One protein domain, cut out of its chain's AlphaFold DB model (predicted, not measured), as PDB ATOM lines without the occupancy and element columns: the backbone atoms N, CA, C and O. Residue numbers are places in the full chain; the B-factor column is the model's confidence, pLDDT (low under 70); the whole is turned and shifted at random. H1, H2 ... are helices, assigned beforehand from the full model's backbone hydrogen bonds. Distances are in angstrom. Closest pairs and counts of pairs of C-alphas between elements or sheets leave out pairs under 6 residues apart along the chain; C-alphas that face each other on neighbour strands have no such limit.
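AT A GLANCE: This is residues 32 to 87 of the 284 residues of an uncharacterized protein of Brassica cretica (UniProt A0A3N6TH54). One long helix, H2, has a short helix, H1, packed across its first half, and a long loop, residues 41 to 56, swings out and back to join the two. Residues 70 to 87, of which 70 to 85 belong to H2, stick out as an arm that makes much of the length; residues 41 to 46 of the loop stick out as well. The printed part has 56 residues with two named helices, H1 then H2, and no named strand; its class is all helix. It is only just extended, close to loose, with a radius of gyration of the C-alphas of 15.3 A and spans of 51 by 24 by 13 A.

IN THESE COORDINATES: H1 is residues 32 to 40, 12.5 A from first to last C-alpha, and begins at C-alpha 32, (131.361, 131.528, 176.808). H2 is residues 57 to 85, 41.8 A from C-alpha 57 at (127.501, 125.887, 182.879) to C-alpha 85 at (133.797, 117.662, 142.389).

HOW THE PARTS SIT: H1 and H2 touch, with the C-alphas of Ala 35 and Val 61 the closest at 5.4 A. Of H2, residues 60 to 68 alone touch H1. The lines of the two helices are about perpendicular, at 74 degrees. In both H1 and H2 every O i to N i+4 pair is within hydrogen-bond range.

THE WHOLE: The C-alphas of Asn 53 and Arg 87 are the two farthest apart, at 50.7 A. Without the stretches that stand free, 32 residues remain, spanning 24 by 18 by 13 A. The link from H1 to H2 is long, with 16 residues, and the printed part has no cut. The mean pLDDT of the printed part is 80.0; residue 84 and residues 86 to 87 are under 70.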
ATOM      1  N   ASP A  32     132.641 130.946 176.380       79.38
ATOM      2  CA  ASP A  32     131.361 131.528 176.808       79.38
ATOM      3  C   ASP A  32     130.672 132.334 175.699       79.38
ATOM      4  O   ASP A  32     129.447 132.373 175.643       79.38
ATOM      5  N   SER A  33     131.439 132.968 174.811       80.38
ATOM      6  CA  SER A  33     130.910 133.808 173.734       80.38
ATOM      7  C   SER A  33     130.303 132.952 172.629       80.38
ATOM      8  O   SER A  33     129.202 133.241 172.168       80.38
ATOM      9  N   VAL A  34     130.951 131.831 172.291       80.25
ATOM     10  CA  VAL A  34     130.381 130.795 171.417       80.25
ATOM     11  C   VAL A  34     129.113 130.213 172.037       80.25
ATOM     12  O   VAL A  34     128.106 130.051 171.350       80.25
ATOM     13  N   ALA A  35     129.121 129.954 173.347       80.38
ATOM     14  CA  ALA A  35     127.948 129.449 174.048       80.38
ATOM     15  C   ALA A  35     126.786 130.451 174.063       80.38
ATOM     16  O   ALA A  35     125.633 130.056 173.881       80.38
ATOM     17  N   HIS A  36     127.070 131.741 174.243       80.69
ATOM     18  CA  HIS A  36     126.079 132.804 174.112       80.69
ATOM     19  C   HIS A  36     125.531 132.881 172.682       80.69
ATOM     20  O   HIS A  36     124.316 132.861 172.507       80.69
ATOM     21  N   LEU A  37     126.400 132.883 171.668       81.00
ATOM     22  CA  LEU A  37     126.013 132.974 170.262       81.00
ATOM     23  C   LEU A  37     125.135 131.794 169.823       81.00
ATOM     24  O   LEU A  37     124.056 131.995 169.275       81.00
ATOM     25  N   VAL A  38     125.537 130.557 170.118       79.56
ATOM     26  CA  VAL A  38     124.749 129.366 169.753       79.56
ATOM     27  C   VAL A  38     123.397 129.347 170.475       79.56
ATOM     28  O   VAL A  38     122.401 128.909 169.907       79.56
ATOM     29  N   ARG A  39     123.317 129.891 171.696       78.38
ATOM     30  CA  ARG A  39     122.043 130.061 172.414       78.38
ATOM     31  C   ARG A  39     121.107 131.084 171.788       78.38
ATOM     32  O   ARG A  39     119.898 130.961 171.986       78.38
ATOM     33  N   HIS A  40     121.629 132.072 171.066       79.12
ATOM     34  CA  HIS A  40     120.789 132.999 170.307       79.12
ATOM     35  C   HIS A  40     120.083 132.303 169.145       79.12
ATOM     36  O   HIS A  40     118.932 132.621 168.871       79.12
ATOM     37  N   PHE A  41     120.699 131.282 168.545       77.00
ATOM     38  CA  PHE A  41     120.094 130.476 167.478       77.00
ATOM     39  C   PHE A  41     119.077 129.434 167.978       77.00
ATOM     40  O   PHE A  41     118.798 128.442 167.305       77.00
ATOM     41  N   LYS A  42     118.500 129.644 169.166       76.62
ATOM     42  CA  LYS A  42     117.443 128.785 169.700       76.62
ATOM     43  C   LYS A  42     116.155 128.903 168.863       76.62
ATOM     44  O   LYS A  42     115.845 129.987 168.366       76.62
ATOM     45  N   PRO A  43     115.349 127.834 168.773       71.50
ATOM     46  CA  PRO A  43     114.025 127.905 168.165       71.50
ATOM     47  C   PRO A  43     113.112 128.914 168.882       71.50
ATOM     48  O   PRO A  43     113.200 129.102 170.101       71.50
ATOM     49  N   ALA A  44     112.209 129.547 168.129       73.25
ATOM     50  CA  ALA A  44     111.233 130.487 168.676       73.25
ATOM     51  C   ALA A  44     110.381 129.821 169.777       73.25
ATOM     52  O   ALA A  44     109.900 128.703 169.609       73.25
ATOM     53  N   GLY A  45     110.212 130.500 170.916       72.44
ATOM     54  CA  GLY A  45     109.460 129.992 172.074       72.44
ATOM     55  C   GLY A  45     110.288 129.251 173.133       72.44
ATOM     56  O   GLY A  45     109.794 129.027 174.236       72.44
ATOM     57  N   CYS A  46     111.563 128.930 172.878       76.81
ATOM     58  CA  CYS A  46     112.427 128.329 173.897       76.81
ATOM     59  C   CYS A  46     113.016 129.395 174.842       76.81
ATOM     60  O   CYS A  46     113.810 130.246 174.434       76.81
ATOM     61  N   LEU A  47     112.686 129.347 176.137       71.88
ATOM     62  CA  LEU A  47     113.339 130.163 177.168       71.88
ATOM     63  C   LEU A  47     114.513 129.383 177.766       71.88
ATOM     64  O   LEU A  47     114.328 128.421 178.504       71.88
ATOM     65  N   LEU A  48     115.735 129.788 177.425       72.75
ATOM     66  CA  LEU A  48     116.952 129.197 177.975       72.75
ATOM     67  C   LEU A  48     117.401 130.013 179.203       72.75
ATOM     68  O   LEU A  48     117.510 131.235 179.084       72.75
ATOM     69  N   PRO A  49     117.690 129.381 180.363       73.44
ATOM     70  CA  PRO A  49     118.186 130.077 181.557       73.44
ATOM     71  C   PRO A  49     119.462 130.873 181.260       73.44
ATOM     72  O   PRO A  49     120.254 130.440 180.430       73.44
ATOM     73  N   SER A  50     119.730 131.992 181.941       75.69
ATOM     74  CA  SER A  50     120.987 132.745 181.734       75.69
ATOM     75  C   SER A  50     122.219 131.840 181.873       75.69
ATOM     76  O   SER A  50     122.236 130.946 182.716       75.69
ATOM     77  N   LEU A  51     123.257 132.054 181.051       75.94
ATOM     78  CA  LEU A  51     124.471 131.218 181.070       75.94
ATOM     79  C   LEU A  51     125.124 131.212 182.459       75.94
ATOM     80  O   LEU A  51     125.620 130.183 182.899       75.94
ATOM     81  N   ARG A  52     125.045 132.341 183.175       74.81
ATOM     82  CA  ARG A  52     125.560 132.502 184.544       74.81
ATOM     83  C   ARG A  52     124.779 131.703 185.596       74.81
ATOM     84  O   ARG A  52     125.322 131.454 186.663       74.81
ATOM     85  N   ASN A  53     123.550 131.288 185.281       76.69
ATOM     86  CA  ASN A  53     122.617 130.647 186.213       76.69
ATOM     87  C   ASN A  53     122.462 129.135 185.951       76.69
ATOM     88  O   ASN A  53     121.566 128.508 186.510       76.69
ATOM     89  N   LEU A  54     123.285 128.547 185.075       79.56
ATOM     90  CA  LEU A  54     123.281 127.108 184.811       79.56
ATOM     91  C   LEU A  54     124.143 126.365 185.837       79.56
ATOM     92  O   LEU A  54     125.334 126.649 185.957       79.56
ATOM     93  N   THR A  55     123.567 125.360 186.500       76.00
ATOM     94  CA  THR A  55     124.263 124.492 187.470       76.00
ATOM     95  C   THR A  55     125.458 123.761 186.848       76.00
ATOM     96  O   THR A  55     126.481 123.578 187.496       76.00
ATOM     97  N   GLU A  56     125.367 123.418 185.558       80.50
ATOM     98  CA  GLU A  56     126.406 122.716 184.788       80.50
ATOM     99  C   GLU A  56     126.943 123.578 183.634       80.50
ATOM    100  O   GLU A  56     127.236 123.096 182.537       80.50
ATOM    101  N   ARG A  57     127.053 124.894 183.870       82.81
ATOM    102  CA  ARG A  57     127.501 125.887 182.879       82.81
ATOM    103  C   ARG A  57     128.732 125.432 182.101       82.81
ATOM    104  O   ARG A  57     128.779 125.579 180.884       82.81
ATOM    105  N   GLU A  58     129.727 124.894 182.795       82.38
ATOM    106  CA  GLU A  58     130.991 124.532 182.168       82.38
ATOM    107  C   GLU A  58     130.859 123.336 181.210       82.38
ATOM    108  O   GLU A  58     131.443 123.354 180.126       82.38
ATOM    109  N   ALA A  59     130.045 122.334 181.553       84.25
ATOM    110  CA  ALA A  59     129.750 121.208 180.667       84.25
ATOM    111  C   ALA A  59     128.962 121.669 179.432       84.25
ATOM    112  O   ALA A  59     129.286 121.293 178.305       84.25
ATOM    113  N   TYR A  60     127.986 122.560 179.633       83.19
ATOM    114  CA  TYR A  60     127.203 123.149 178.550       83.19
ATOM    115  C   TYR A  60     128.075 123.930 177.557       83.19
ATOM    116  O   TYR A  60     127.995 123.705 176.350       83.19
ATOM    117  N   VAL A  61     128.954 124.807 178.055       85.44
ATOM    118  CA  VAL A  61     129.891 125.576 177.221       85.44
ATOM    119  C   VAL A  61     130.796 124.640 176.413       85.44
ATOM    120  O   VAL A  61     130.961 124.844 175.211       85.44
ATOM    121  N   LYS A  62     131.326 123.573 177.030       86.44
ATOM    122  CA  LYS A  62     132.174 122.578 176.349       86.44
ATOM    123  C   LYS A  62     131.442 121.876 175.200       86.44
ATOM    124  O   LYS A  62     131.996 121.779 174.106       86.44
ATOM    125  N   ILE A  63     130.198 121.441 175.414       86.19
ATOM    126  CA  ILE A  63     129.379 120.781 174.382       86.19
ATOM    127  C   ILE A  63     129.091 121.734 173.222       86.19
ATOM    128  O   ILE A  63     129.236 121.362 172.060       86.19
ATOM    129  N   VAL A  64     128.705 122.971 173.526       84.56
ATOM    130  CA  VAL A  64     128.320 123.954 172.509       84.56
ATOM    131  C   VAL A  64     129.509 124.377 171.648       84.56
ATOM    132  O   VAL A  64     129.385 124.462 170.426       84.56
ATOM    133  N   VAL A  65     130.674 124.584 172.259       85.12
ATOM    134  CA  VAL A  65     131.917 124.869 171.530       85.12
ATOM    135  C   VAL A  65     132.311 123.688 170.642       85.12
ATOM    136  O   VAL A  65     132.642 123.891 169.474       85.12
ATOM    137  N   ALA A  66     132.227 122.456 171.155       86.06
ATOM    138  CA  ALA A  66     132.498 121.257 170.366       86.06
ATOM    139  C   ALA A  66     131.525 121.116 169.182       86.06
ATOM    140  O   ALA A  66     131.953 120.822 168.068       86.06
ATOM    141  N   HIS A  67     130.237 121.397 169.395       84.06
ATOM    142  CA  HIS A  67     129.213 121.371 168.352       84.06
ATOM    143  C   HIS A  67     129.458 122.432 167.271       84.06
ATOM    144  O   HIS A  67     129.418 122.121 166.081       84.06
ATOM    145  N   ALA A  68     129.737 123.679 167.662       84.31
ATOM    146  CA  ALA A  68     130.054 124.752 166.722       84.31
ATOM    147  C   ALA A  68     131.297 124.414 165.886       84.31
ATOM    148  O   ALA A  68     131.284 124.567 164.664       84.31
ATOM    149  N   LYS A  69     132.342 123.871 166.524       86.06
ATOM    150  CA  LYS A  69     133.549 123.406 165.834       86.06
ATOM    151  C   LYS A  69     133.235 122.293 164.831       86.06
ATOM    152  O   LYS A  69     133.618 122.414 163.673       86.06
ATOM    153  N   ALA A  70     132.491 121.268 165.245       86.56
ATOM    154  CA  ALA A  70     132.105 120.156 164.376       86.56
ATOM    155  C   ALA A  70     131.235 120.613 163.190       86.56
ATOM    156  O   ALA A  70     131.408 120.134 162.072       86.56
ATOM    157  N   THR A  71     130.330 121.571 163.412       85.38
ATOM    158  CA  THR A  71     129.450 122.117 162.364       85.38
ATOM    159  C   THR A  71     130.246 122.922 161.336       85.38
ATOM    160  O   THR A  71     130.055 122.751 160.133       85.38
ATOM    161  N   ASN A  72     131.184 123.754 161.793       86.56
ATOM    162  CA  ASN A  72     132.061 124.523 160.911       86.56
ATOM    163  C   ASN A  72     133.020 123.614 160.128       86.56
ATOM    164  O   ASN A  72     133.239 123.826 158.940       86.56
ATOM    165  N   GLU A  73     133.556 122.572 160.767       89.56
ATOM    166  CA  GLU A  73     134.424 121.580 160.124       89.56
ATOM    167  C   GLU A  73     133.665 120.748 159.075       89.56
ATOM    168  O   GLU A  73     134.183 120.491 157.984       89.56
ATOM    169  N   PHE A  74     132.403 120.401 159.350       86.25
ATOM    170  CA  PHE A  74     131.518 119.765 158.377       86.25
ATOM    171  C   PHE A  74     131.233 120.682 157.179       86.25
ATOM    172  O   PHE A  74     131.357 120.238 156.037       86.25
ATOM    173  N   ALA A  75     130.913 121.957 157.418       87.69
ATOM    174  CA  ALA A  75     130.677 122.937 156.356       87.69
ATOM    175  C   ALA A  75     131.920 123.135 155.472       87.69
ATOM    176  O   ALA A  75     131.818 123.048 154.250       87.69
ATOM    177  N   ALA A  76     133.103 123.288 156.077       88.19
ATOM    178  CA  ALA A  76     134.367 123.419 155.353       88.19
ATOM    179  C   ALA A  76     134.710 122.156 154.541       88.19
ATOM    180  O   ALA A  76     135.174 122.243 153.403       88.19
ATOM    181  N   THR A  77     134.444 120.966 155.094       87.94
ATOM    182  CA  THR A  77     134.633 119.693 154.382       87.94
ATOM    183  C   THR A  77     133.679 119.578 153.196       87.94
ATOM    184  O   THR A  77     134.086 119.150 152.116       87.94
ATOM    185  N   LEU A  78     132.415 119.962 153.378       85.81
ATOM    186  CA  LEU A  78     131.413 119.947 152.319       85.81
ATOM    187  C   LEU A  78     131.783 120.919 151.192       85.81
ATOM    188  O   LEU A  78     131.739 120.534 150.027       85.81
ATOM    189  N   GLU A  79     132.196 122.140 151.525       85.12
ATOM    190  CA  GLU A  79     132.611 123.158 150.557       85.12
ATOM    191  C   GLU A  79     133.851 122.721 149.767       85.12
ATOM    192  O   GLU A  79     133.856 122.788 148.538       85.12
ATOM    193  N   LYS A  80     134.859 122.162 150.448       85.19
ATOM    194  CA  LYS A  80     136.039 121.585 149.792       85.19
ATOM    195  C   LYS A  80     135.662 120.444 148.842       85.19
ATOM    196  O   LYS A  80     136.116 120.425 147.702       85.19
ATOM    197  N   ARG A  81     134.788 119.527 149.276       80.50
ATOM    198  CA  ARG A  81     134.293 118.427 148.428       80.50
ATOM    199  C   ARG A  81     133.510 118.940 147.221       80.50
ATOM    200  O   ARG A  81     133.624 118.354 146.153       80.50
ATOM    201  N   LEU A  82     132.732 120.011 147.366       79.06
ATOM    202  CA  LEU A  82     131.999 120.618 146.252       79.06
ATOM    203  C   LEU A  82     132.937 121.289 145.241       79.06
ATOM    204  O   LEU A  82     132.705 121.158 144.043       79.06
ATOM    205  N   GLN A  83     134.002 121.948 145.704       73.06
ATOM    206  CA  GLN A  83     135.026 122.529 144.829       73.06
ATOM    207  C   GLN A  83     135.823 121.455 144.074       73.06
ATOM    208  O   GLN A  83     136.045 121.593 142.873       73.06
ATOM    209  N   ASP A  84     136.200 120.354 144.733       69.94
ATOM    210  CA  ASP A  84     136.928 119.255 144.085       69.94
ATOM    211  C   ASP A  84     136.060 118.466 143.079       69.94
ATOM    212  O   ASP A  84     136.579 117.999 142.071       69.94
ATOM    213  N   VAL A  85     134.743 118.343 143.306       70.00
ATOM    214  CA  VAL A  85     133.797 117.662 142.389       70.00
ATOM    215  C   VAL A  85     133.491 118.486 141.126       70.00
ATOM    216  O   VAL A  85     133.032 117.936 140.127       70.00
ATOM    217  N   LEU A  86     133.739 119.800 141.146       61.94
ATOM    218  CA  LEU A  86     133.440 120.738 140.053       61.94
ATOM    219  C   LEU A  86     134.708 121.342 139.428       61.94
ATOM    220  O   LEU A  86     134.710 122.498 139.003       61.94
ATOM    221  N   ARG A  87     135.789 120.564 139.337       67.38
ATOM    222  CA  ARG A  87     136.987 120.965 138.593       67.38
ATOM    223  C   ARG A  87     136.641 121.233 137.122       67.38
ATOM    224  O   ARG A  87     136.218 120.356 136.370       67.38
TER     225      ARG A  87